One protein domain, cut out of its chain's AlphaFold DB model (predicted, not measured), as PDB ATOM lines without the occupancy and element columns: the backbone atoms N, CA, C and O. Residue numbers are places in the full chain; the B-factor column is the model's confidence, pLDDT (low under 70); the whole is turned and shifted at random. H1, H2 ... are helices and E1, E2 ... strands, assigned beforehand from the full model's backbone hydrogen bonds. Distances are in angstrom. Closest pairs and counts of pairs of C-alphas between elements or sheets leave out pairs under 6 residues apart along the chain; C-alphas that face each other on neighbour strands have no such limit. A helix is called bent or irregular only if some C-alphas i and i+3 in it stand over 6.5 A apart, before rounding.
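This is residues 2 to 190 of the 340 residues of the protein "Putative lipase" of Pseudomonas fluorescens BRIP34879 (UniProt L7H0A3). A twisted sheet of five strands has H2 packed over one face, above E1 and E2, while the other part of the model is a less ordered lobe with the short H4 and H5, the irregular H6, and H7, tied to the sheet by two long stretches without named elements, residues 77 to 96 from E3 to H4 and residues 115 to 130 from H5 to E4. H1 lies off the E1 end of the sheet and H5 at the far end of that lobe; at the other edge of the sheet the tip of the hairpin E4 and E5, residues 140 to 144, sticks out. The printed part has 189 residues with seven named helices and five named strands, in the order H1 E1 H2 E2 H3 E3 H4 H5 E4 E5 H6 H7. The sheet's order is E1 E2 E3 E4 E5, mixed, with E5 alone antiparallel to its neighbour, and the class is mixed, helices and strands. The whole is compact, with a radius of gyration of the C-alphas of 18.7 A, and flat, spanning 61 by 49 by 25 A.

H1, residues 2 to 12, begins at C-alpha 2 (69.864, -29.850, 48.401) and is 15.5 A long. E1 is residues 18 to 23, 16.9 A, and H2 is residues 25 to 38, 20.2 A. E2 is residues 47 to 52, 16.4 A; H3 is residues 60 to 65. E3 is residues 70 to 76, 20.0 A, ending at C-alpha 76 (44.664, -19.755, 34.571). H4 is residues 97 to 101 and H5 residues 109 to 114; H5 is neither bent nor irregular, but only just: C-alphas 110 and 113 are 6.4 A apart. E4, residues 131 to 139, is 25.8 A long, and E5, residues 145 to 150, 16.7 A. H6, residues 155 to 167, 17.1 A, is irregular, with C-alphas 158 and 161 7.1 A apart. H7, residues 175 to 182, ends at C-alpha 182 (47.088, -32.312, 30.444).

E1 and E2 are parallel at 16 degrees, with N 20 and O 48 2.9 A apart. E2 and E3 are parallel at 9 degrees, with N 72 and O 49 at 2.8 A. E3 and E4 are parallel at 21 degrees, with N 133 and O 73 at 2.8 A. E4 and E5 form an antiparallel hairpin at 165 degrees, with N 136 and O 148 at 2.8 A. H2 is on the sheet at a height of 8.0 A, over E1 and E2; H2 and the sheet form two layers, a helix on one face of a sheet. On the local plane it stands at 10 degrees to E1, along the strands; its closest C-alphas to E2 are those of Gly 27 and Thr 51, 5.0 A. Three strand-helix-strand units, parallel neighbour strands with helices between, have right-handed crossovers: E1, H2, E2; E2, H3, E3; and E3, H4 H5, E4. H1 is not on the sheet but is near H2, and H3 touches no helix. H6 only grazes the sheet, with residues 157 to 161. H4 touches H6, closest at the C-alphas of Pro 98 and Asn 163, 5.4 A, and touches H5, at Gly 99 and Leu 113, 5.7 A. H6 and H7 are close but not clearly touching, about perpendicular at 79 degrees, with the C-alphas of Ala 165 and Leu 182 7.4 A apart. In H1, H2, H3, H4 and H7 every O i to N i+4 pair is within hydrogen-bond range; H6 has 6 of 9, and H5 0 of 2 with 1 of 3 O i to N i+3 pairs.

The C-alphas of Arg 11 and Gly 108, the two farthest apart, are 61.3 A apart. The printed part has no cut. The links E3 to H4, 20 residues, and H5 to E4, 16 residues, are long; residues 58 to 59 pair antiparallel with residues 126 to 127. The mean pLDDT of the printed part is 72.6, and 82 residues are under 70: residue 2, residues 79 to 126 and residues 154 to 186.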
ATOM      1  N   HIS A   2      69.993 -30.285  46.997       69.12
ATOM      2  CA  HIS A   2      69.864 -29.850  48.401       69.12
ATOM      3  C   HIS A   2      71.127 -29.177  48.980       69.12
ATOM      4  O   HIS A   2      71.084 -28.004  49.338       69.12
ATOM      5  N   ASN A   3      72.273 -29.868  48.966       78.25
ATOM      6  CA  ASN A   3      73.521 -29.339  49.541       78.25
ATOM      7  C   ASN A   3      74.020 -28.070  48.836       78.25
ATOM      8  O   ASN A   3      74.620 -27.213  49.470       78.25
ATOM      9  N   HIS A   4      73.742 -27.927  47.538       84.00
ATOM     10  CA  HIS A   4      74.116 -26.733  46.784       84.00
ATOM     11  C   HIS A   4      73.271 -25.517  47.188       84.00
ATOM     12  O   HIS A   4      73.815 -24.440  47.400       84.00
ATOM     13  N   VAL A   5      71.951 -25.694  47.341       82.75
ATOM     14  CA  VAL A   5      71.050 -24.616  47.785       82.75
ATOM     15  C   VAL A   5      71.401 -24.175  49.204       82.75
ATOM     16  O   VAL A   5      71.476 -22.978  49.461       82.75
ATOM     17  N   LEU A   6      71.664 -25.122  50.108       86.25
ATOM     18  CA  LEU A   6      72.043 -24.793  51.481       86.25
ATOM     19  C   LEU A   6      73.407 -24.101  51.568       86.25
ATOM     20  O   LEU A   6      73.506 -23.114  52.286       86.25
ATOM     21  N   ASP A   7      74.427 -24.547  50.826       89.50
ATOM     22  CA  ASP A   7      75.734 -23.864  50.800       89.50
ATOM     23  C   ASP A   7      75.612 -22.439  50.233       89.50
ATOM     24  O   ASP A   7      76.164 -21.493  50.797       89.50
ATOM     25  N   TYR A   8      74.813 -22.252  49.177       90.00
ATOM     26  CA  TYR A   8      74.537 -20.923  48.634       90.00
ATOM     27  C   TYR A   8      73.838 -20.023  49.664       90.00
ATOM     28  O   TYR A   8      74.293 -18.909  49.932       90.00
ATOM     29  N   LEU A   9      72.751 -20.499  50.279       90.81
ATOM     30  CA  LEU A   9      72.028 -19.729  51.292       90.81
ATOM     31  C   LEU A   9      72.904 -19.447  52.514       90.81
ATOM     32  O   LEU A   9      72.901 -18.327  53.009       90.81
ATOM     33  N   PHE A  10      73.724 -20.399  52.949       87.75
ATOM     34  CA  PHE A  10      74.659 -20.194  54.051       87.75
ATOM     35  C   PHE A  10      75.626 -19.032  53.784       87.75
ATOM     36  O   PHE A  10      75.885 -18.229  54.683       87.75
ATOM     37  N   ARG A  11      76.125 -18.912  52.545       90.94
ATOM     38  CA  ARG A  11      77.079 -17.870  52.136       90.94
ATOM     39  C   ARG A  11      76.434 -16.507  51.876       90.94
ATOM     40  O   ARG A  11      77.070 -15.486  52.129       90.94
ATOM     41  N   PHE A  12      75.208 -16.476  51.346       90.88
ATOM     42  CA  PHE A  12      74.618 -15.254  50.775       90.88
ATOM     43  C   PHE A  12      73.305 -14.795  51.432       90.88
ATOM     44  O   PHE A  12      72.840 -13.687  51.152       90.88
ATOM     45  N   HIS A  13      72.693 -15.595  52.309       91.44
ATOM     46  CA  HIS A  13      71.502 -15.184  53.050       91.44
ATOM     47  C   HIS A  13      71.850 -14.265  54.226       91.44
ATOM     48  O   HIS A  13      72.539 -14.679  55.160       91.44
ATOM     49  N   LYS A  14      71.335 -13.032  54.182       89.69
ATOM     50  CA  LYS A  14      71.455 -11.982  55.204       89.69
ATOM     51  C   LYS A  14      70.064 -11.481  55.610       89.69
ATOM     52  O   LYS A  14      69.768 -10.295  55.515       89.69
ATOM     53  N   ASP A  15      69.191 -12.420  55.963       85.19
ATOM     54  CA  ASP A  15      67.831 -12.173  56.470       85.19
ATOM     55  C   ASP A  15      66.845 -11.565  55.459       85.19
ATOM     56  O   ASP A  15      65.715 -11.213  55.804       85.19
ATOM     57  N   GLN A  16      67.222 -11.494  54.178       89.69
ATOM     58  CA  GLN A  16      66.269 -11.167  53.126       89.69
ATOM     59  C   GLN A  16      65.208 -12.262  52.967       89.69
ATOM     60  O   GLN A  16      65.481 -13.457  53.061       89.69
ATOM     61  N   ARG A  17      63.988 -11.859  52.609       89.56
ATOM     62  CA  ARG A  17      62.927 -12.811  52.273       89.56
ATOM     63  C   ARG A  17      63.311 -13.642  51.045       89.56
ATOM     64  O   ARG A  17      63.708 -13.084  50.021       89.56
ATOM     65  N   ILE A  18      63.135 -14.961  51.117       93.56
ATOM     66  CA  ILE A  18      63.434 -15.867  49.999       93.56
ATOM     67  C   ILE A  18      62.175 -16.024  49.148       93.56
ATOM     68  O   ILE A  18      61.201 -16.631  49.583       93.56
ATOM     69  N   VAL A  19      62.186 -15.495  47.926       95.25
ATOM     70  CA  VAL A  19      61.085 -15.700  46.976       95.25
ATOM     71  C   VAL A  19      61.374 -16.937  46.138       95.25
ATOM     72  O   VAL A  19      62.387 -16.999  45.444       95.25
ATOM     73  N   ILE A  20      60.476 -17.915  46.193       95.56
ATOM     74  CA  ILE A  20      60.569 -19.157  45.426       95.56
ATOM     75  C   ILE A  20      59.415 -19.166  44.437       95.56
ATOM     76  O   ILE A  20      58.263 -18.960  44.818       95.56
ATOM     77  N   CYS A  21      59.718 -19.402  43.165       95.44
ATOM     78  CA  CYS A  21      58.710 -19.533  42.129       95.44
ATOM     79  C   CYS A  21      58.810 -20.877  41.407       95.44
ATOM     80  O   CYS A  21      59.886 -21.463  41.298       95.44
ATOM     81  N   GLY A  22      57.678 -21.371  40.912       92.06
ATOM     82  CA  GLY A  22      57.650 -22.585  40.107       92.06
ATOM     83  C   GLY A  22      56.411 -22.671  39.228       92.06
ATOM     84  O   GLY A  22      55.307 -22.317  39.637       92.06
ATOM     85  N   HIS A  23      56.596 -23.152  38.006       90.56
ATOM     86  CA  HIS A  23      55.519 -23.414  37.054       90.56
ATOM     87  C   HIS A  23      55.335 -24.920  36.870       90.56
ATOM     88  O   HIS A  23      56.319 -25.660  36.935       90.56
ATOM     89  N   SER A  24      54.098 -25.375  36.642       85.88
ATOM     90  CA  SER A  24      53.798 -26.788  36.376       85.88
ATOM     91  C   SER A  24      54.346 -27.703  37.485       85.88
ATOM     92  O   SER A  24      54.247 -27.377  38.671       85.88
ATOM     93  N   LEU A  25      54.979 -28.822  37.126       81.31
ATOM     94  CA  LEU A  25      55.705 -29.706  38.037       81.31
ATOM     95  C   LEU A  25      56.784 -28.965  38.846       81.31
ATOM     96  O   LEU A  25      57.003 -29.276  40.015       81.31
ATOM     97  N   GLY A  26      57.410 -27.935  38.274       83.94
ATOM     98  CA  GLY A  26      58.340 -27.065  38.996       83.94
ATOM     99  C   GLY A  26      57.685 -26.337  40.173       83.94
ATOM    100  O   GLY A  26      58.346 -26.093  41.176       83.94
ATOM    101  N   GLY A  27      56.381 -26.049  40.109       89.00
ATOM    102  CA  GLY A  27      55.618 -25.497  41.230       89.00
ATOM    103  C   GLY A  27      55.401 -26.495  42.370       89.00
ATOM    104  O   GLY A  27      55.497 -26.121  43.538       89.00
ATOM    105  N   ALA A  28      55.194 -27.776  42.050       87.06
ATOM    106  CA  ALA A  28      55.150 -28.846  43.046       87.06
ATOM    107  C   ALA A  28      56.506 -29.013  43.753       87.06
ATOM    108  O   ALA A  28      56.569 -29.074  44.980       87.06
ATOM    109  N   ILE A  29      57.602 -29.003  42.988       88.75
ATOM    110  CA  ILE A  29      58.969 -29.055  43.531       88.75
ATOM    111  C   ILE A  29      59.252 -27.821  44.401       88.75
ATOM    112  O   ILE A  29      59.810 -27.948  45.491       88.75
ATOM    113  N   ALA A  30      58.828 -26.637  43.956       93.62
ATOM    114  CA  ALA A  30      58.978 -25.392  44.700       93.62
ATOM    115  C   ALA A  30      58.242 -25.419  46.051       93.62
ATOM    116  O   ALA A  30      58.779 -24.904  47.030       93.62
ATOM    117  N   LEU A  31      57.066 -26.057  46.134       94.81
ATOM    118  CA  LEU A  31      56.353 -26.258  47.400       94.81
ATOM    119  C   LEU A  31      57.160 -27.097  48.393       94.81
ATOM    120  O   LEU A  31      57.322 -26.693  49.544       94.81
ATOM    121  N   LEU A  32      57.688 -28.234  47.941       92.12
ATOM    122  CA  LEU A  32      58.492 -29.117  48.787       92.12
ATOM    123  C   LEU A  32      59.778 -28.423  49.250       92.12
ATOM    124  O   LEU A  32      60.133 -28.505  50.424       92.12
ATOM    125  N   LEU A  33      60.449 -27.695  48.352       92.31
ATOM    126  CA  LEU A  33      61.651 -26.931  48.681       92.31
ATOM    127  C   LEU A  33      61.362 -25.811  49.690       92.31
ATOM    128  O   LEU A  33      62.117 -25.645  50.644       92.31
ATOM    129  N   ALA A  34      60.285 -25.049  49.489       94.81
ATOM    130  CA  ALA A  34      59.912 -23.956  50.379       94.81
ATOM    131  C   ALA A  34      59.632 -24.459  51.799       94.81
ATOM    132  O   ALA A  34      60.139 -23.888  52.761       94.81
ATOM    133  N   GLU A  35      58.887 -25.557  51.930       94.75
ATOM    134  CA  GLU A  35      58.607 -26.143  53.241       94.75
ATOM    135  C   GLU A  35      59.860 -26.757  53.881       94.75
ATOM    136  O   GLU A  35      60.078 -26.585  55.079       94.75
ATOM    137  N   ALA A  36      60.729 -27.406  53.097       92.12
ATOM    138  CA  ALA A  36      61.998 -27.936  53.598       92.12
ATOM    139  C   ALA A  36      62.921 -26.828  54.132       92.12
ATOM    140  O   ALA A  36      63.535 -26.997  55.183       92.12
ATOM    141  N   LEU A  37      62.994 -25.681  53.443       92.06
ATOM    142  CA  LEU A  37      63.747 -24.519  53.920       92.06
ATOM    143  C   LEU A  37      63.122 -23.927  55.184       92.06
ATOM    144  O   LEU A  37      63.841 -23.652  56.136       92.06
ATOM    145  N   ARG A  38      61.795 -23.781  55.233       92.81
ATOM    146  CA  ARG A  38      61.092 -23.257  56.415       92.81
ATOM    147  C   ARG A  38      61.281 -24.142  57.656       92.81
ATOM    148  O   ARG A  38      61.294 -23.637  58.770       92.81
ATOM    149  N   ARG A  39      61.401 -25.460  57.472       91.56
ATOM    150  CA  ARG A  39      61.631 -26.435  58.554       91.56
ATOM    151  C   ARG A  39      63.107 -26.650  58.898       91.56
ATOM    152  O   ARG A  39      63.411 -27.551  59.678       91.56
ATOM    153  N   ASN A  40      64.025 -25.893  58.303       89.62
ATOM    154  CA  ASN A  40      65.443 -26.044  58.598       89.62
ATOM    155  C   ASN A  40      65.715 -25.731  60.083       89.62
ATOM    156  O   ASN A  40      65.284 -24.701  60.588       89.62
ATOM    157  N   ALA A  41      66.410 -26.630  60.782       85.94
ATOM    158  CA  ALA A  41      66.653 -26.493  62.219       85.94
ATOM    159  C   ALA A  41      67.742 -25.460  62.558       85.94
ATOM    160  O   ALA A  41      67.743 -24.913  63.657       85.94
ATOM    161  N   ASP A  42      68.656 -25.187  61.623       86.06
ATOM    162  CA  ASP A  42      69.838 -24.358  61.866       86.06
ATOM    163  C   ASP A  42      69.581 -22.872  61.584       86.06
ATOM    164  O   ASP A  42      70.319 -22.012  62.070       86.06
ATOM    165  N   ARG A  43      68.566 -22.551  60.768       84.75
ATOM    166  CA  ARG A  43      68.212 -21.174  60.397       84.75
ATOM    167  C   ARG A  43      66.715 -20.988  60.190       84.75
ATOM    168  O   ARG A  43      66.066 -21.792  59.529       84.75
ATOM    169  N   ASP A  44      66.220 -19.843  60.647       87.62
ATOM    170  CA  ASP A  44      64.840 -19.403  60.446       87.62
ATOM    171  C   ASP A  44      64.680 -18.709  59.084       87.62
ATOM    172  O   ASP A  44      64.718 -17.484  58.952       87.62
ATOM    173  N   TYR A  45      64.590 -19.508  58.021       91.75
ATOM    174  CA  TYR A  45      64.284 -18.975  56.697       91.75
ATOM    175  C   TYR A  45      62.816 -18.534  56.624       91.75
ATOM    176  O   TYR A  45      61.918 -19.232  57.092       91.75
ATOM    177  N   ASN A  46      62.552 -17.433  55.908       91.44
ATOM    178  CA  ASN A  46      61.198 -16.936  55.629       91.44
ATOM    179  C   ASN A  46      60.863 -17.013  54.120       91.44
ATOM    180  O   ASN A  46      60.998 -16.010  53.404       91.44
ATOM    181  N   PRO A  47      60.460 -18.191  53.597       95.19
ATOM    182  CA  PRO A  47      60.089 -18.338  52.197       95.19
ATOM    183  C   PRO A  47      58.739 -17.693  51.861       95.19
ATOM    184  O   PRO A  47      57.765 -17.775  52.608       95.19
ATOM    185  N   LEU A  48      58.666 -17.109  50.669       95.94
ATOM    186  CA  LEU A  48      57.442 -16.692  49.998       95.94
ATOM    187  C   LEU A  48      57.320 -17.454  48.688       95.94
ATOM    188  O   LEU A  48      58.150 -17.293  47.793       95.94
ATOM    189  N   LEU A  49      56.284 -18.277  48.580       97.44
ATOM    190  CA  LEU A  49      56.109 -19.178  47.454       97.44
ATOM    191  C   LEU A  49      55.080 -18.634  46.461       97.44
ATOM    192  O   LEU A  49      53.949 -18.322  46.835       97.44
ATOM    193  N   TYR A  50      55.453 -18.602  45.184       96.50
ATOM    194  CA  TYR A  50      54.561 -18.336  44.059       96.50
ATOM    195  C   TYR A  50      54.545 -19.521  43.104       96.50
ATOM    196  O   TYR A  50      55.577 -19.899  42.557       96.50
ATOM    197  N   THR A  51      53.376 -20.098  42.852       95.62
ATOM    198  CA  THR A  51      53.251 -21.180  41.871       95.62
ATOM    199  C   THR A  51      52.273 -20.834  40.762       95.62
ATOM    200  O   THR A  51      51.296 -20.127  40.988       95.62
ATOM    201  N   TYR A  52      52.541 -21.333  39.558       92.88
ATOM    202  CA  TYR A  52      51.749 -21.078  38.354       92.88
ATOM    203  C   TYR A  52      51.370 -22.416  37.724       92.88
ATOM    204  O   TYR A  52      52.254 -23.190  37.356       92.88
ATOM    205  N   GLY A  53      50.079 -22.735  37.646       86.19
ATOM    206  CA  GLY A  53      49.623 -23.995  37.042       86.19
ATOM    207  C   GLY A  53      50.132 -25.251  37.747       86.19
ATOM    208  O   GLY A  53      50.302 -26.287  37.114       86.19
ATOM    209  N   ALA A  54      50.453 -25.161  39.038       87.00
ATOM    210  CA  ALA A  54      51.059 -26.273  39.758       87.00
ATOM    211  C   ALA A  54      50.019 -27.347  40.129       87.00
ATOM    212  O   ALA A  54      48.958 -26.995  40.662       87.00
ATOM    213  N   PRO A  55      50.332 -28.640  39.917       81.81
ATOM    214  CA  PRO A  55      49.492 -29.738  40.377       81.81
ATOM    215  C   PRO A  55      49.473 -29.825  41.914       81.81
ATOM    216  O   PRO A  55      50.294 -29.209  42.606       81.81
ATOM    217  N   ARG A  56      48.551 -30.614  42.477       80.94
ATOM    218  CA  ARG A  56      48.599 -30.988  43.901       80.94
ATOM    219  C   ARG A  56      49.872 -31.801  44.163       80.94
ATOM    220  O   ARG A  56      50.222 -32.693  43.398       80.94
ATOM    221  N   ALA A  57      50.563 -31.490  45.254       82.69
ATOM    222  CA  ALA A  57      51.827 -32.138  45.625       82.69
ATOM    223  C   ALA A  57      51.889 -32.527  47.108       82.69
ATOM    224  O   ALA A  57      52.904 -33.032  47.573       82.69
ATOM    225  N   ALA A  58      50.810 -32.269  47.846       81.00
ATOM    226  CA  ALA A  58      50.725 -32.420  49.286       81.00
ATOM    227  C   ALA A  58      49.427 -33.139  49.651       81.00
ATOM    228  O   ALA A  58      48.418 -32.993  48.956       81.00
ATOM    229  N   ASP A  59      49.450 -33.898  50.736       82.56
ATOM    230  CA  ASP A  59      48.247 -34.425  51.364       82.56
ATOM    231  C   ASP A  59      47.754 -33.476  52.471       82.56
ATOM    232  O   ASP A  59      48.343 -32.420  52.727       82.56
ATOM    233  N   SER A  60      46.646 -33.824  53.124       81.88
ATOM    234  CA  SER A  60      46.080 -33.001  54.198       81.88
ATOM    235  C   SER A  60      47.022 -32.804  55.390       81.88
ATOM    236  O   SER A  60      46.973 -31.754  56.029       81.88
ATOM    237  N   GLU A  61      47.875 -33.785  55.698       87.44
ATOM    238  CA  GLU A  61      48.822 -33.698  56.814       87.44
ATOM    239  C   GLU A  61      49.961 -32.728  56.497       87.44
ATOM    240  O   GLU A  61      50.261 -31.842  57.299       87.44
ATOM    241  N   PHE A  62      50.533 -32.816  55.293       90.94
ATOM    242  CA  PHE A  62      51.511 -31.845  54.819       90.94
ATOM    243  C   PHE A  62      50.917 -30.433  54.804       90.94
ATOM    244  O   PHE A  62      51.552 -29.502  55.292       90.94
ATOM    245  N   VAL A  63      49.699 -30.258  54.275       90.50
ATOM    246  CA  VAL A  63      49.038 -28.941  54.224       90.50
ATOM    247  C   VAL A  63      48.846 -28.362  55.624       90.50
ATOM    248  O   VAL A  63      49.119 -27.180  55.828       90.50
ATOM    249  N   ALA A  64      48.429 -29.180  56.594       91.38
ATOM    250  CA  ALA A  64      48.298 -28.748  57.982       91.38
ATOM    251  C   ALA A  64      49.658 -28.370  58.591       91.38
ATOM    252  O   ALA A  64      49.787 -27.319  59.219       91.38
ATOM    253  N   GLY A  65      50.685 -29.191  58.363       93.00
ATOM    254  CA  GLY A  65      52.038 -28.955  58.861       93.00
ATOM    255  C   GLY A  65      52.771 -27.785  58.195       93.00
ATOM    256  O   GLY A  65      53.736 -27.280  58.770       93.00
ATOM    257  N   ALA A  66      52.335 -27.366  57.007       94.50
ATOM    258  CA  ALA A  66      52.876 -26.241  56.250       94.50
ATOM    259  C   ALA A  66      52.009 -24.973  56.356       94.50
ATOM    260  O   ALA A  66      52.257 -24.013  55.639       94.50
ATOM    261  N   SER A  67      51.009 -24.929  57.242       94.06
ATOM    262  CA  SER A  67      49.998 -23.857  57.284       94.06
ATOM    263  C   SER A  67      50.555 -22.435  57.456       94.06
ATOM    264  O   SER A  67      49.917 -21.470  57.036       94.06
ATOM    265  N   SER A  68      51.746 -22.291  58.045       94.19
ATOM    266  CA  SER A  68      52.447 -21.011  58.204       94.19
ATOM    267  C   SER A  68      53.237 -20.572  56.963       94.19
ATOM    268  O   SER A  68      53.731 -19.445  56.924       94.19
ATOM    269  N   LEU A  69      53.410 -21.437  55.959       96.00
ATOM    270  CA  LEU A  69      54.109 -21.105  54.721       96.00
ATOM    271  C   LEU A  69      53.228 -20.200  53.850       96.00
ATOM    272  O   LEU A  69      52.163 -20.592  53.372       96.00
ATOM    273  N   VAL A  70      53.702 -18.985  53.568       96.12
ATOM    274  CA  VAL A  70      52.982 -18.067  52.679       96.12
ATOM    275  C   VAL A  70      53.135 -18.534  51.234       96.12
ATOM    276  O   VAL A  70      54.198 -18.400  50.628       96.12
ATOM    277  N   HIS A  71      52.050 -19.068  50.677       96.69
ATOM    278  CA  HIS A  71      52.011 -19.603  49.322       96.69
ATOM    279  C   HIS A  71      50.866 -18.984  48.517       96.69
ATOM    280  O   HIS A  71      49.695 -19.148  48.854       96.69
ATOM    281  N   HIS A  72      51.207 -18.307  47.424       95.50
ATOM    282  CA  HIS A  72      50.273 -17.809  46.423       95.50
ATOM    283  C   HIS A  72      50.290 -18.716  45.192       95.50
ATOM    284  O   HIS A  72      51.311 -18.851  44.519       95.50
ATOM    285  N   ARG A  73      49.144 -19.316  44.874       94.00
ATOM    286  CA  ARG A  73      48.975 -20.188  43.710       94.00
ATOM    287  C   ARG A  73      48.145 -19.482  42.653       94.00
ATOM    288  O   ARG A  73      47.012 -19.094  42.918       94.00
ATOM    289  N   ILE A  74      48.689 -19.336  41.457       94.00
ATOM    290  CA  ILE A  74      48.023 -18.735  40.312       94.00
ATOM    291  C   ILE A  74      47.557 -19.863  39.396       94.00
ATOM    292  O   ILE A  74      48.335 -20.741  39.022       94.00
ATOM    293  N   VAL A  75      46.278 -19.825  39.038       89.56
ATOM    294  CA  VAL A  75      45.645 -20.751  38.096       89.56
ATOM    295  C   VAL A  75      45.047 -19.931  36.964       89.56
ATOM    296  O   VAL A  75      44.304 -18.981  37.227       89.56
ATOM    297  N   ASN A  76      45.382 -20.278  35.722       86.06
ATOM    298  CA  ASN A  76      44.664 -19.755  34.571       86.06
ATOM    299  C   ASN A  76      43.412 -20.606  34.323       86.06
ATOM    300  O   ASN A  76      43.431 -21.830  34.463       86.06
ATOM    301  N   HIS A  77      42.311 -19.956  33.972       77.31
ATOM    302  CA  HIS A  77      41.107 -20.633  33.527       77.31
ATOM    303  C   HIS A  77      41.426 -21.545  32.337       77.31
ATOM    304  O   HIS A  77      42.215 -21.192  31.462       77.31
ATOM    305  N   ASN A  78      40.822 -22.732  32.325       71.81
ATOM    306  CA  ASN A  78      41.095 -23.801  31.361       71.81
ATOM    307  C   ASN A  78      42.487 -24.446  31.426       71.81
ATOM    308  O   ASN A  78      42.761 -25.308  30.595       71.81
ATOM    309  N   ASP A  79      43.340 -24.119  32.404       68.94
ATOM    310  CA  ASP A  79      44.498 -24.962  32.722       68.94
ATOM    311  C   ASP A  79      44.027 -26.198  33.512       68.94
ATOM    312  O   ASP A  79      43.548 -26.055  34.643       68.94
ATOM    313  N   PRO A  80      44.136 -27.418  32.957       65.62
ATOM    314  CA  PRO A  80      43.680 -28.618  33.643       65.62
ATOM    315  C   PRO A  80      44.691 -29.140  34.677       65.62
ATOM    316  O   PRO A  80      44.325 -29.950  35.528       65.62
ATOM    317  N   VAL A  81      45.953 -28.697  34.644       68.00
ATOM    318  CA  VAL A  81      47.031 -29.262  35.474       68.00
ATOM    319  C   VAL A  81      46.833 -29.033  36.975       68.00
ATOM    320  O   VAL A  81      47.054 -29.966  37.747       68.00
ATOM    321  N   PRO A  82      46.357 -27.867  37.446       69.88
ATOM    322  CA  PRO A  82      46.008 -27.694  38.853       69.88
ATOM    323  C   PRO A  82      44.950 -28.682  39.349       69.88
ATOM    324  O   PRO A  82      44.901 -28.974  40.536       69.88
ATOM    325  N   SER A  83      44.131 -29.258  38.469       64.75
ATOM    326  CA  SER A  83      43.145 -30.263  38.876       64.75
ATOM    327  C   SER A  83      43.753 -31.641  39.127       64.75
ATOM    328  O   SER A  83      43.041 -32.514  39.626       64.75
ATOM    329  N   VAL A  84      45.044 -31.848  38.837       55.22
ATOM    330  CA  VAL A  84      45.735 -33.124  39.048       55.22
ATOM    331  C   VAL A  84      46.845 -33.043  40.108       55.22
ATOM    332  O   VAL A  84      47.392 -31.972  40.335       55.22
ATOM    333  N   PRO A  85      47.191 -34.156  40.780       53.38
ATOM    334  CA  PRO A  85      46.338 -35.316  40.963       53.38
ATOM    335  C   PRO A  85      44.988 -34.881  41.527       53.38
ATOM    336  O   PRO A  85      44.925 -34.011  42.398       53.38
ATOM    337  N   ALA A  86      43.902 -35.429  40.993       56.09
ATOM    338  CA  ALA A  86      42.586 -35.155  41.534       56.09
ATOM    339  C   ALA A  86      42.536 -35.647  42.985       56.09
ATOM    340  O   ALA A  86      43.303 -36.528  43.382       56.09
ATOM    341  N   THR A  87      41.636 -35.096  43.794       50.09
ATOM    342  CA  THR A  87      41.513 -35.470  45.216       50.09
ATOM    343  C   THR A  87      41.294 -36.979  45.408       50.09
ATOM    344  O   THR A  87      41.703 -37.532  46.425       50.09
ATOM    345  N   TRP A  88      40.741 -37.655  44.392       44.78
ATOM    346  CA  TRP A  88      40.539 -39.103  44.308       44.78
ATOM    347  C   TRP A  88      41.747 -39.908  43.796       44.78
ATOM    348  O   TRP A  88      41.753 -41.131  43.867       44.78
ATOM    349  N   MET A  89      42.808 -39.296  43.273       44.00
ATOM    350  CA  MET A  89      43.918 -40.069  42.692       44.00
ATOM    351  C   MET A  89      44.762 -40.820  43.742       44.00
ATOM    352  O   MET A  89      45.394 -41.810  43.378       44.00
ATOM    353  N   ASN A  90      44.711 -40.418  45.025       38.56
ATOM    354  CA  ASN A  90      45.267 -41.174  46.169       38.56
ATOM    355  C   ASN A  90      44.214 -41.967  46.961       38.56
ATOM    356  O   ASN A  90      44.520 -42.599  47.964       38.56
ATOM    357  N   THR A  91      42.947 -41.894  46.557       36.62
ATOM    358  CA  THR A  91      41.844 -42.586  47.222       36.62
ATOM    359  C   THR A  91      40.899 -43.103  46.154       36.62
ATOM    360  O   THR A  91      40.159 -42.317  45.575       36.62
ATOM    361  N   THR A  92      40.843 -44.417  45.933       39.91
ATOM    362  CA  THR A  92      40.034 -45.060  44.872       39.91
ATOM    363  C   THR A  92      38.517 -44.777  44.938       39.91
ATOM    364  O   THR A  92      37.758 -45.201  44.076       39.91
ATOM    365  N   ALA A  93      38.057 -43.978  45.901       37.66
ATOM    366  CA  ALA A  93      36.721 -43.415  45.960       37.66
ATOM    367  C   ALA A  93      36.763 -41.897  45.716       37.66
ATOM    368  O   ALA A  93      37.119 -41.152  46.628       37.66
ATOM    369  N   LYS A  94      36.369 -41.452  44.510       44.47
ATOM    370  CA  LYS A  94      35.499 -40.277  44.230       44.47
ATOM    371  C   LYS A  94      35.597 -39.849  42.752       44.47
ATOM    372  O   LYS A  94      36.099 -38.784  42.426       44.47
ATOM    373  N   LEU A  95      35.035 -40.656  41.856       43.47
ATOM    374  CA  LEU A  95      34.987 -40.398  40.406       43.47
ATOM    375  C   LEU A  95      33.765 -39.576  39.938       43.47
ATOM    376  O   LEU A  95      33.339 -39.688  38.799       43.47
ATOM    377  N   TRP A  96      33.153 -38.766  40.802       45.25
ATOM    378  CA  TRP A  96      31.788 -38.273  40.548       45.25
ATOM    379  C   TRP A  96      31.645 -36.755  40.403       45.25
ATOM    380  O   TRP A  96      30.666 -36.310  39.810       45.25
ATOM    381  N   ILE A  97      32.612 -35.954  40.856       41.22
ATOM    382  CA  ILE A  97      32.589 -34.492  40.660       41.22
ATOM    383  C   ILE A  97      33.007 -34.146  39.219       41.22
ATOM    384  O   ILE A  97      32.258 -33.435  38.545       41.22
ATOM    385  N   PRO A  98      34.051 -34.797  38.662       42.06
ATOM    386  CA  PRO A  98      34.328 -34.768  37.232       42.06
ATOM    387  C   PRO A  98      33.177 -35.227  36.339       42.06
ATOM    388  O   PRO A  98      32.877 -34.578  35.345       42.06
ATOM    389  N   GLY A  99      32.497 -36.319  36.708       41.19
ATOM    390  CA  GLY A  99      31.377 -36.882  35.945       41.19
ATOM    391  C   GLY A  99      30.100 -36.032  35.985       41.19
ATOM    392  O   GLY A  99      29.377 -35.968  34.997       41.19
ATOM    393  N   ALA A 100      29.834 -35.338  37.098       39.09
ATOM    394  CA  ALA A 100      28.717 -34.399  37.198       39.09
ATOM    395  C   ALA A 100      28.965 -33.135  36.367       39.09
ATOM    396  O   ALA A 100      28.038 -32.645  35.730       39.09
ATOM    397  N   VAL A 101      30.211 -32.649  36.317       40.34
ATOM    398  CA  VAL A 101      30.583 -31.527  35.446       40.34
ATOM    399  C   VAL A 101      30.634 -31.957  33.973       40.34
ATOM    400  O   VAL A 101      30.191 -31.225  33.094       40.34
ATOM    401  N   ALA A 102      31.065 -33.193  33.702       40.56
ATOM    402  CA  ALA A 102      31.092 -33.780  32.366       40.56
ATOM    403  C   ALA A 102      29.697 -34.108  31.776       40.56
ATOM    404  O   ALA A 102      29.583 -34.554  30.633       40.56
ATOM    405  N   LEU A 103      28.620 -33.876  32.524       40.41
ATOM    406  CA  LEU A 103      27.248 -33.911  32.013       40.41
ATOM    407  C   LEU A 103      26.819 -32.579  31.376       40.41
ATOM    408  O   LEU A 103      25.816 -32.557  30.665       40.41
ATOM    409  N   PHE A 104      27.547 -31.481  31.606       40.38
ATOM    410  CA  PHE A 104      27.110 -30.147  31.176       40.38
ATOM    411  C   PHE A 104      27.474 -29.789  29.731       40.38
ATOM    412  O   PHE A 104      26.812 -28.934  29.153       40.38
ATOM    413  N   SER A 105      28.442 -30.480  29.125       41.34
ATOM    414  CA  SER A 105      29.020 -30.090  27.824       41.34
ATOM    415  C   SER A 105      28.690 -31.043  26.660       41.34
ATOM    416  O   SER A 105      28.919 -30.696  25.505       41.34
ATOM    417  N   ALA A 106      28.124 -32.233  26.918       38.22
ATOM    418  CA  ALA A 106      27.595 -33.131  25.880       38.22
ATOM    419  C   ALA A 106      26.650 -34.198  26.489       38.22
ATOM    420  O   ALA A 106      27.106 -34.986  27.318       38.22
ATOM    421  N   PRO A 107      25.373 -34.330  26.066       38.38
ATOM    422  CA  PRO A 107      24.413 -35.274  26.669       38.38
ATOM    423  C   PRO A 107      24.662 -36.760  26.344       38.38
ATOM    424  O   PRO A 107      23.842 -37.606  26.693       38.38
ATOM    425  N   GLY A 108      25.734 -37.072  25.609       56.84
ATOM    426  CA  GLY A 108      26.033 -38.405  25.086       56.84
ATOM    427  C   GLY A 108      26.909 -39.256  26.022       56.84
ATOM    428  O   GLY A 108      26.490 -39.565  27.136       56.84
ATOM    429  N   PRO A 109      28.115 -39.686  25.609       36.03
ATOM    430  CA  PRO A 109      28.899 -40.724  26.298       36.03
ATOM    431  C   PRO A 109      29.445 -40.341  27.694       36.03
ATOM    432  O   PRO A 109      30.218 -41.093  28.279       36.03
ATOM    433  N   GLY A 110      29.003 -39.227  28.294       37.50
ATOM    434  CA  GLY A 110      29.327 -38.838  29.675       37.50
ATOM    435  C   GLY A 110      28.798 -39.798  30.753       37.50
ATOM    436  O   GLY A 110      29.186 -39.699  31.914       37.50
ATOM    437  N   GLY A 111      27.946 -40.763  30.382       35.75
ATOM    438  CA  GLY A 111      27.397 -41.774  31.292       35.75
ATOM    439  C   GLY A 111      28.386 -42.852  31.764       35.75
ATOM    440  O   GLY A 111      28.117 -43.511  32.767       35.75
ATOM    441  N   LEU A 112      29.532 -43.040  31.098       34.69
ATOM    442  CA  LEU A 112      30.455 -44.149  31.407       34.69
ATOM    443  C   LEU A 112      31.515 -43.831  32.477       34.69
ATOM    444  O   LEU A 112      32.137 -44.746  33.011       34.69
ATOM    445  N   LEU A 113      31.648 -42.573  32.901       36.03
ATOM    446  CA  LEU A 113      32.480 -42.194  34.055       36.03
ATOM    447  C   LEU A 113      31.758 -42.361  35.408       36.03
ATOM    448  O   LEU A 113      32.262 -41.941  36.445       36.03
ATOM    449  N   PHE A 114      30.583 -42.996  35.419       37.66
ATOM    450  CA  PHE A 114      29.758 -43.177  36.616       37.66
ATOM    451  C   PHE A 114      30.118 -44.437  37.436       37.66
ATOM    452  O   PHE A 114      29.700 -44.564  38.584       37.66
ATOM    453  N   ALA A 115      30.902 -45.375  36.886       32.28
ATOM    454  CA  ALA A 115      30.976 -46.746  37.413       32.28
ATOM    455  C   ALA A 115      32.269 -47.150  38.156       32.28
ATOM    456  O   ALA A 115      32.321 -48.250  38.698       32.28
ATOM    457  N   ALA A 116      33.303 -46.305  38.244       35.50
ATOM    458  CA  ALA A 116      34.585 -46.694  38.862       35.50
ATOM    459  C   ALA A 116      34.860 -46.056  40.242       35.50
ATOM    460  O   ALA A 116      35.969 -46.129  40.760       35.50
ATOM    461  N   GLY A 117      33.846 -45.466  40.885       34.25
ATOM    462  CA  GLY A 117      33.920 -44.961  42.263       34.25
ATOM    463  C   GLY A 117      33.727 -46.039  43.335       34.25
ATOM    464  O   GLY A 117      33.054 -45.777  44.332       34.25
ATOM    465  N   LEU A 118      34.252 -47.249  43.123       33.50
ATOM    466  CA  LEU A 118      34.104 -48.367  44.048       33.50
ATOM    467  C   LEU A 118      35.400 -48.603  44.840       33.50
ATOM    468  O   LEU A 118      36.456 -48.875  44.281       33.50
ATOM    469  N   VAL A 119      35.220 -48.622  46.163       34.50
ATOM    470  CA  VAL A 119      36.106 -49.174  47.204       34.50
ATOM    471  C   VAL A 119      37.229 -48.255  47.716       34.50
ATOM    472  O   VAL A 119      37.964 -47.609  46.985       34.50
ATOM    473  N   ARG A 120      37.347 -48.205  49.047       32.31
ATOM    474  CA  ARG A 120      38.372 -47.497  49.825       32.31
ATOM    475  C   ARG A 120      39.521 -48.455  50.153       32.31
ATOM    476  O   ARG A 120      39.246 -49.512  50.708       32.31
ATOM    477  N   VAL A 121      40.774 -48.032  49.956       36.28
ATOM    478  CA  VAL A 121      41.944 -48.514  50.719       36.28
ATOM    479  C   VAL A 121      42.894 -47.323  50.946       36.28
ATOM    480  O   VAL A 121      43.215 -46.640  49.987       36.28
ATOM    481  N   GLY A 122      43.238 -47.066  52.219       43.09
ATOM    482  CA  GLY A 122      44.301 -46.211  52.802       43.09
ATOM    483  C   GLY A 122      44.873 -44.978  52.067       43.09
ATOM    484  O   GLY A 122      45.390 -45.096  50.968       43.09
ATOM    485  N   GLY A 123      44.913 -43.827  52.759       55.28
ATOM    486  CA  GLY A 123      45.689 -42.630  52.375       55.28
ATOM    487  C   GLY A 123      44.979 -41.301  52.679       55.28
ATOM    488  O   GLY A 123      43.749 -41.229  52.641       55.28
ATOM    489  N   ASN A 124      45.741 -40.242  52.975       61.31
ATOM    490  CA  ASN A 124      45.212 -38.877  53.066       61.31
ATOM    491  C   ASN A 124      44.933 -38.321  51.650       61.31
ATOM    492  O   ASN A 124      45.711 -38.582  50.722       61.31
ATOM    493  N   PRO A 125      43.848 -37.549  51.446       66.38
ATOM    494  CA  PRO A 125      43.532 -36.975  50.140       66.38
ATOM    495  C   PRO A 125      44.575 -35.929  49.731       66.38
ATOM    496  O   PRO A 125      45.025 -35.138  50.565       66.38
ATOM    497  N   TYR A 126      44.900 -35.872  48.435       69.75
ATOM    498  CA  TYR A 126      45.704 -34.775  47.896       69.75
ATOM    499  C   TYR A 126      44.966 -33.450  48.070       69.75
ATOM    500  O   TYR A 126      43.792 -33.319  47.717       69.75
ATOM    501  N   GLN A 127      45.678 -32.449  48.569       77.50
ATOM    502  CA  GLN A 127      45.179 -31.101  48.770       77.50
ATOM    503  C   GLN A 127      46.125 -30.085  48.139       77.50
ATOM    504  O   GLN A 127      47.323 -30.307  47.958       77.50
ATOM    505  N   HIS A 128      45.568 -28.931  47.787       84.19
ATOM    506  CA  HIS A 128      46.402 -27.793  47.458       84.19
ATOM    507  C   HIS A 128      46.813 -27.062  48.730       84.19
ATOM    508  O   HIS A 128      45.959 -26.651  49.512       84.19
ATOM    509  N   HIS A 129      48.108 -26.807  48.873       91.94
ATOM    510  CA  HIS A 129      48.614 -25.838  49.833       91.94
ATOM    511  C   HIS A 129      48.500 -24.411  49.272       91.94
ATOM    512  O   HIS A 129      48.709 -24.202  48.073       91.94
ATOM    513  N   GLY A 130      48.266 -23.418  50.129       91.94
ATOM    514  CA  GLY A 130      48.328 -21.999  49.777       91.94
ATOM    515  C   GLY A 130      47.059 -21.405  49.167       91.94
ATOM    516  O   GLY A 130      46.111 -22.096  48.780       91.94
ATOM    517  N   GLU A 131      47.073 -20.084  49.052       92.25
ATOM    518  CA  GLU A 131      45.955 -19.275  48.596       92.25
ATOM    519  C   GLU A 131      45.889 -19.209  47.065       92.25
ATOM    520  O   GLU A 131      46.799 -18.697  46.407       92.25
ATOM    521  N   GLN A 132      44.781 -19.688  46.495       91.25
ATOM    522  CA  GLN A 132      44.549 -19.644  45.054       91.25
ATOM    523  C   GLN A 132      44.084 -18.267  44.590       91.25
ATOM    524  O   GLN A 132      43.175 -17.685  45.178       91.25
ATOM    525  N   ARG A 133      44.628 -17.810  43.464       93.25
ATOM    526  CA  ARG A 133      44.092 -16.738  42.629       93.25
ATOM    527  C   ARG A 133      43.826 -17.306  41.240       93.25
ATOM    528  O   ARG A 133      44.693 -17.944  40.651       93.25
ATOM    529  N   HIS A 134      42.616 -17.099  40.750       91.38
ATOM    530  CA  HIS A 134      42.117 -17.662  39.504       91.38
ATOM    531  C   HIS A 134      41.923 -16.541  38.494       91.38
ATOM    532  O   HIS A 134      41.094 -15.656  38.719       91.38
ATOM    533  N   PHE A 135      42.710 -16.553  37.422       92.62
ATOM    534  CA  PHE A 135      42.531 -15.633  36.306       92.62
ATOM    535  C   PHE A 135      41.465 -16.204  35.375       92.62
ATOM    536  O   PHE A 135      41.628 -17.307  34.866       92.62
ATOM    537  N   MET A 136      40.370 -15.474  35.185       90.25
ATOM    538  CA  MET A 136      39.229 -15.898  34.382       90.25
ATOM    539  C   MET A 136      38.977 -14.883  33.267       90.25
ATOM    540  O   MET A 136      38.469 -13.799  33.565       90.25
ATOM    541  N   PRO A 137      39.323 -15.187  32.004       88.50
ATOM    542  CA  PRO A 137      38.813 -14.426  30.878       88.50
ATOM    543  C   PRO A 137      37.304 -14.657  30.778       88.50
ATOM    544  O   PRO A 137      36.817 -15.757  31.026       88.50
ATOM    545  N   ILE A 138      36.563 -13.612  30.434       86.56
ATOM    546  CA  ILE A 138      35.111 -13.658  30.269       86.56
ATOM    547  C   ILE A 138      34.733 -12.930  28.988       86.56
ATOM    548  O   ILE A 138      35.336 -11.919  28.627       86.56
ATOM    549  N   LYS A 139      33.688 -13.418  28.326       86.50
ATOM    550  CA  LYS A 139      33.059 -12.738  27.198       86.50
ATOM    551  C   LYS A 139      31.684 -12.247  27.635       86.50
ATOM    552  O   LYS A 139      30.839 -13.048  28.027       86.50
ATOM    553  N   LEU A 140      31.487 -10.935  27.613       86.56
ATOM    554  CA  LEU A 140      30.225 -10.290  27.974       86.56
ATOM    555  C   LEU A 140      29.172 -10.485  26.858       86.56
ATOM    556  O   LEU A 140      29.543 -10.838  25.735       86.56
ATOM    557  N   PRO A 141      27.869 -10.238  27.122       82.94
ATOM    558  CA  PRO A 141      26.791 -10.477  26.149       82.94
ATOM    559  C   PRO A 141      26.978  -9.812  24.779       82.94
ATOM    560  O   PRO A 141      26.628 -10.395  23.760       82.94
ATOM    561  N   ASP A 142      27.557  -8.612  24.750       82.50
ATOM    562  CA  ASP A 142      27.831  -7.842  23.525       82.50
ATOM    563  C   ASP A 142      29.077  -8.334  22.763       82.50
ATOM    564  O   ASP A 142      29.466  -7.745  21.758       82.50
ATOM    565  N   GLY A 143      29.734  -9.389  23.249       83.94
ATOM    566  CA  GLY A 143      30.971  -9.922  22.699       83.94
ATOM    567  C   GLY A 143      32.248  -9.263  23.221       83.94
ATOM    568  O   GLY A 143      33.333  -9.733  22.864       83.94
ATOM    569  N   THR A 144      32.145  -8.244  24.080       86.81
ATOM    570  CA  THR A 144      33.298  -7.595  24.715       86.81
ATOM    571  C   THR A 144      34.062  -8.605  25.563       86.81
ATOM    572  O   THR A 144      33.495  -9.269  26.434       86.81
ATOM    573  N   GLN A 145      35.361  -8.720  25.305       88.44
ATOM    574  CA  GLN A 145      36.265  -9.542  26.103       88.44
ATOM    575  C   GLN A 145      36.661  -8.789  27.369       88.44
ATOM    576  O   GLN A 145      36.894  -7.586  27.334       88.44
ATOM    577  N   SER A 146      36.769  -9.501  28.479       90.44
ATOM    578  CA  SER A 146      37.267  -8.966  29.740       90.44
ATOM    579  C   SER A 146      37.966 -10.069  30.540       90.44
ATOM    580  O   SER A 146      38.065 -11.213  30.090       90.44
ATOM    581  N   SER A 147      38.478  -9.751  31.726       92.44
ATOM    582  CA  SER A 147      38.982 -10.743  32.670       92.44
ATOM    583  C   SER A 147      38.799 -10.323  34.124       92.44
ATOM    584  O   SER A 147      38.708  -9.139  34.450       92.44
ATOM    585  N   VAL A 148      38.780 -11.314  35.016       93.19
ATOM    586  CA  VAL A 148      38.793 -11.109  36.466       93.19
ATOM    587  C   VAL A 148      39.831 -12.015  37.128       93.19
ATOM    588  O   VAL A 148      39.944 -13.195  36.801       93.19
ATOM    589  N   LEU A 149      40.574 -11.476  38.099       93.75
ATOM    590  CA  LEU A 149      41.418 -12.260  39.000       93.75
ATOM    591  C   LEU A 149      40.710 -12.377  40.352       93.75
ATOM    592  O   LEU A 149      40.538 -11.377  41.051       93.75
ATOM    593  N   TRP A 150      40.300 -13.585  40.733       93.31
ATOM    594  CA  TRP A 150      39.452 -13.788  41.912       93.31
ATOM    595  C   TRP A 150      39.694 -15.135  42.606       93.31
ATOM    596  O   TRP A 150      40.613 -15.874  42.256       93.31
ATOM    597  N   LYS A 151      38.918 -15.432  43.655       91.69
ATOM    598  CA  LYS A 151      39.074 -16.627  44.502       91.69
ATOM    599  C   LYS A 151      37.766 -17.430  44.531       91.69
ATOM    600  O   LYS A 151      37.015 -17.291  45.498       91.69
ATOM    601  N   PRO A 152      37.480 -18.256  43.504       82.19
ATOM    602  CA  PRO A 152      36.218 -18.987  43.423       82.19
ATOM    603  C   PRO A 152      36.031 -19.897  44.643       82.19
ATOM    604  O   PRO A 152      35.119 -19.691  45.437       82.19
ATOM    605  N   GLY A 153      36.952 -20.835  44.878       76.69
ATOM    606  CA  GLY A 153      36.899 -21.746  46.030       76.69
ATOM    607  C   GLY A 153      35.806 -22.819  45.962       76.69
ATOM    608  O   GLY A 153      35.566 -23.479  46.969       76.69
ATOM    609  N   CYS A 154      35.167 -22.987  44.805       66.75
ATOM    610  CA  CYS A 154      34.251 -24.076  44.487       66.75
ATOM    611  C   CYS A 154      34.919 -25.074  43.536       66.75
ATOM    612  O   CYS A 154      35.713 -24.682  42.674       66.75
ATOM    613  N   GLU A 155      34.606 -26.359  43.695       66.38
ATOM    614  CA  GLU A 155      35.231 -27.423  42.902       66.38
ATOM    615  C   GLU A 155      34.722 -27.388  41.456       66.38
ATOM    616  O   GLU A 155      35.495 -27.634  40.536       66.38
ATOM    617  N   SER A 156      33.473 -26.963  41.238       62.78
ATOM    618  CA  SER A 156      32.851 -26.884  39.909       62.78
ATOM    619  C   SER A 156      33.638 -26.006  38.936       62.78
ATOM    620  O   SER A 156      33.793 -26.379  37.784       62.78
ATOM    621  N   ILE A 157      34.185 -24.868  39.388       66.69
ATOM    622  CA  ILE A 157      35.023 -23.984  38.548       66.69
ATOM    623  C   ILE A 157      36.468 -24.483  38.493       66.69
ATOM    624  O   ILE A 157      37.151 -24.331  37.483       66.69
ATOM    625  N   GLN A 158      36.962 -25.054  39.593       66.88
ATOM    626  CA  GLN A 158      38.356 -25.487  39.690       66.88
ATOM    627  C   GLN A 158      38.646 -26.732  38.850       66.88
ATOM    628  O   GLN A 158      39.743 -26.832  38.310       66.88
ATOM    629  N   GLU A 159      37.686 -27.651  38.728       65.50
ATOM    630  CA  GLU A 159      37.857 -28.928  38.026       65.50
ATOM    631  C   GLU A 159      37.307 -28.917  36.593       65.50
ATOM    632  O   GLU A 159      37.629 -29.810  35.809       65.50
ATOM    633  N   ALA A 160      36.526 -27.903  36.205       64.31
ATOM    634  CA  ALA A 160      35.904 -27.832  34.882       64.31
ATOM    635  C   ALA A 160      36.892 -27.916  33.717       64.31
ATOM    636  O   ALA A 160      36.645 -28.642  32.755       64.31
ATOM    637  N   ALA A 161      38.050 -27.266  33.842       59.34
ATOM    638  CA  ALA A 161      39.126 -27.340  32.858       59.34
ATOM    639  C   ALA A 161      39.573 -28.788  32.585       59.34
ATOM    640  O   ALA A 161      39.714 -29.209  31.436       59.34
ATOM    641  N   CYS A 162      39.764 -29.567  33.651       61.88
ATOM    642  CA  CYS A 162      40.144 -30.971  33.557       61.88
ATOM    643  C   CYS A 162      39.005 -31.822  32.995       61.88
ATOM    644  O   CYS A 162      39.242 -32.686  32.155       61.88
ATOM    645  N   ASN A 163      37.766 -31.555  33.404       60.94
ATOM    646  CA  ASN A 163      36.595 -32.298  32.939       60.94
ATOM    647  C   ASN A 163      36.357 -32.098  31.442       60.94
ATOM    648  O   ASN A 163      36.129 -33.068  30.726       60.94
ATOM    649  N   ARG A 164      36.516 -30.866  30.949       61.34
ATOM    650  CA  ARG A 164      36.466 -30.540  29.521       61.34
ATOM    651  C   ARG A 164      37.561 -31.260  28.735       61.34
ATOM    652  O   ARG A 164      37.284 -31.839  27.688       61.34
ATOM    653  N   ALA A 165      38.792 -31.253  29.250       59.25
ATOM    654  CA  ALA A 165      39.903 -31.968  28.627       59.25
ATOM    655  C   ALA A 165      39.628 -33.481  28.527       59.25
ATOM    656  O   ALA A 165      39.943 -34.090  27.507       59.25
ATOM    657  N   LEU A 166      38.989 -34.065  29.546       57.22
ATOM    658  CA  LEU A 166      38.583 -35.473  29.567       57.22
ATOM    659  C   LEU A 166      37.423 -35.779  28.601       57.22
ATOM    660  O   LEU A 166      37.454 -36.790  27.906       57.22
ATOM    661  N   GLN A 167      36.406 -34.914  28.520       55.59
ATOM    662  CA  GLN A 167      35.229 -35.121  27.661       55.59
ATOM    663  C   GLN A 167      35.539 -35.108  26.166       55.59
ATOM    664  O   GLN A 167      34.924 -35.861  25.415       55.59
ATOM    665  N   LEU A 168      36.479 -34.266  25.727       53.97
ATOM    666  CA  LEU A 168      36.867 -34.175  24.316       53.97
ATOM    667  C   LEU A 168      37.443 -35.493  23.765       53.97
ATOM    668  O   LEU A 168      37.625 -35.603  22.555       53.97
ATOM    669  N   GLN A 169      37.752 -36.473  24.624       51.62
ATOM    670  CA  GLN A 169      38.547 -37.645  24.254       51.62
ATOM    671  C   GLN A 169      37.844 -39.000  24.459       51.62
ATOM    672  O   GLN A 169      38.436 -40.027  24.143       51.62
ATOM    673  N   GLY A 170      36.575 -39.014  24.887       43.78
ATOM    674  CA  GLY A 170      35.659 -40.163  24.761       43.78
ATOM    675  C   GLY A 170      35.884 -41.368  25.692       43.78
ATOM    676  O   GLY A 170      34.894 -41.971  26.092       43.78
ATOM    677  N   ASP A 171      37.124 -41.666  26.098       47.16
ATOM    678  CA  ASP A 171      37.495 -42.805  26.958       47.16
ATOM    679  C   ASP A 171      38.426 -42.387  28.115       47.16
ATOM    680  O   ASP A 171      39.190 -41.430  27.994       47.16
ATOM    681  N   MET A 172      38.405 -43.114  29.247       46.47
ATOM    682  CA  MET A 172      39.346 -42.880  30.360       46.47
ATOM    683  C   MET A 172      40.787 -43.214  29.933       46.47
ATOM    684  O   MET A 172      41.092 -44.396  29.739       46.47
ATOM    685  N   PRO A 173      41.716 -42.240  29.850       49.00
ATOM    686  CA  PRO A 173      43.095 -42.527  29.475       49.00
ATOM    687  C   PRO A 173      43.848 -43.198  30.631       49.00
ATOM    688  O   PRO A 173      43.597 -42.928  31.809       49.00
ATOM    689  N   ALA A 174      44.847 -44.024  30.310       53.59
ATOM    690  CA  ALA A 174      45.825 -44.479  31.300       53.59
ATOM    691  C   ALA A 174      46.495 -43.268  31.987       53.59
ATOM    692  O   ALA A 174      46.813 -42.283  31.323       53.59
ATOM    693  N   ARG A 175      46.738 -43.340  33.307       53.56
ATOM    694  CA  ARG A 175      47.192 -42.203  34.144       53.56
ATOM    695  C   ARG A 175      48.414 -41.460  33.587       53.56
ATOM    696  O   ARG A 175      48.425 -40.231  33.581       53.56
ATOM    697  N   ASP A 176      49.409 -42.188  33.087       53.25
ATOM    698  CA  ASP A 176      50.633 -41.589  32.537       53.25
ATOM    699  C   ASP A 176      50.377 -40.838  31.226       53.25
ATOM    700  O   ASP A 176      50.992 -39.803  30.964       53.25
ATOM    701  N   ASN A 177      49.443 -41.330  30.411       60.56
ATOM    702  CA  ASN A 177      49.029 -40.656  29.184       60.56
ATOM    703  C   ASN A 177      48.148 -39.446  29.499       60.56
ATOM    704  O   ASN A 177      48.357 -38.393  28.903       60.56
ATOM    705  N   LEU A 178      47.264 -39.558  30.495       62.19
ATOM    706  CA  LEU A 178      46.447 -38.449  30.983       62.19
ATOM    707  C   LEU A 178      47.324 -37.275  31.435       62.19
ATOM    708  O   LEU A 178      47.149 -36.160  30.957       62.19
ATOM    709  N   LEU A 179      48.313 -37.511  32.306       61.69
ATOM    710  CA  LEU A 179      49.211 -36.449  32.778       61.69
ATOM    711  C   LEU A 179      49.977 -35.793  31.622       61.69
ATOM    712  O   LEU A 179      50.007 -34.567  31.530       61.69
ATOM    713  N   LYS A 180      50.549 -36.593  30.709       61.38
ATOM    714  CA  LYS A 180      51.244 -36.073  29.518       61.38
ATOM    715  C   LYS A 180      50.335 -35.190  28.662       61.38
ATOM    716  O   LYS A 180      50.785 -34.149  28.198       61.38
ATOM    717  N   GLN A 181      49.076 -35.577  28.482       61.19
ATOM    718  CA  GLN A 181      48.099 -34.823  27.697       61.19
ATOM    719  C   GLN A 181      47.686 -33.516  28.386       61.19
ATOM    720  O   GLN A 181      47.647 -32.474  27.736       61.19
ATOM    721  N   LEU A 182      47.441 -33.530  29.701       65.25
ATOM    722  CA  LEU A 182      47.088 -32.312  30.444       65.25
ATOM    723  C   LEU A 182      48.225 -31.280  30.421       65.25
ATOM    724  O   LEU A 182      47.969 -30.091  30.237       65.25
ATOM    725  N   PHE A 183      49.481 -31.728  30.529       66.50
ATOM    726  CA  PHE A 183      50.652 -30.851  30.429       66.50
ATOM    727  C   PHE A 183      50.858 -30.247  29.029       66.50
ATOM    728  O   PHE A 183      51.592 -29.268  28.897       66.50
ATOM    729  N   GLN A 184      50.223 -30.797  27.991       68.81
ATOM    730  CA  GLN A 184      50.290 -30.285  26.618       68.81
ATOM    731  C   GLN A 184      49.214 -29.233  26.309       68.81
ATOM    732  O   GLN A 184      49.235 -28.645  25.226       68.81
ATOM    733  N   ALA A 185      48.285 -28.961  27.231       67.19
ATOM    734  CA  ALA A 185      47.269 -27.934  27.031       67.19
ATOM    735  C   ALA A 185      47.921 -26.551  26.857       67.19
ATOM    736  O   ALA A 185      48.723 -26.124  27.682       67.19
ATOM    737  N   SER A 186      47.550 -25.805  25.812       65.81
ATOM    738  CA  SER A 186      48.118 -24.470  25.541       65.81
ATOM    739  C   SER A 186      47.957 -23.507  26.728       65.81
ATOM    740  O   SER A 186      48.867 -22.737  27.040       65.81
ATOM    741  N   GLN A 187      46.834 -23.619  27.445       70.31
ATOM    742  CA  GLN A 187      46.518 -22.844  28.649       70.31
ATOM    743  C   GLN A 187      47.415 -23.168  29.847       70.31
ATOM    744  O   GLN A 187      47.459 -22.401  30.809       70.31
ATOM    745  N   HIS A 188      48.172 -24.259  29.785       79.56
ATOM    746  CA  HIS A 188      49.129 -24.622  30.812       79.56
ATOM    747  C   HIS A 188      50.458 -23.863  30.684       79.56
ATOM    748  O   HIS A 188      51.140 -23.657  31.681       79.56
ATOM    749  N   PHE A 189      50.859 -23.409  29.493       77.56
ATOM    750  CA  PHE A 189      52.201 -22.849  29.282       77.56
ATOM    751  C   PHE A 189      52.375 -21.424  29.833       77.56
ATOM    752  O   PHE A 189      51.467 -20.593  29.791       77.56
ATOM    753  N   MET A 190      53.595 -21.096  30.277       83.00
ATOM    754  CA  MET A 190      53.918 -19.751  30.775       83.00
ATOM    755  C   MET A 190      53.773 -18.672  29.702       83.00
ATOM    756  O   MET A 190      53.123 -17.657  29.932       83.00
TER     757      MET A 190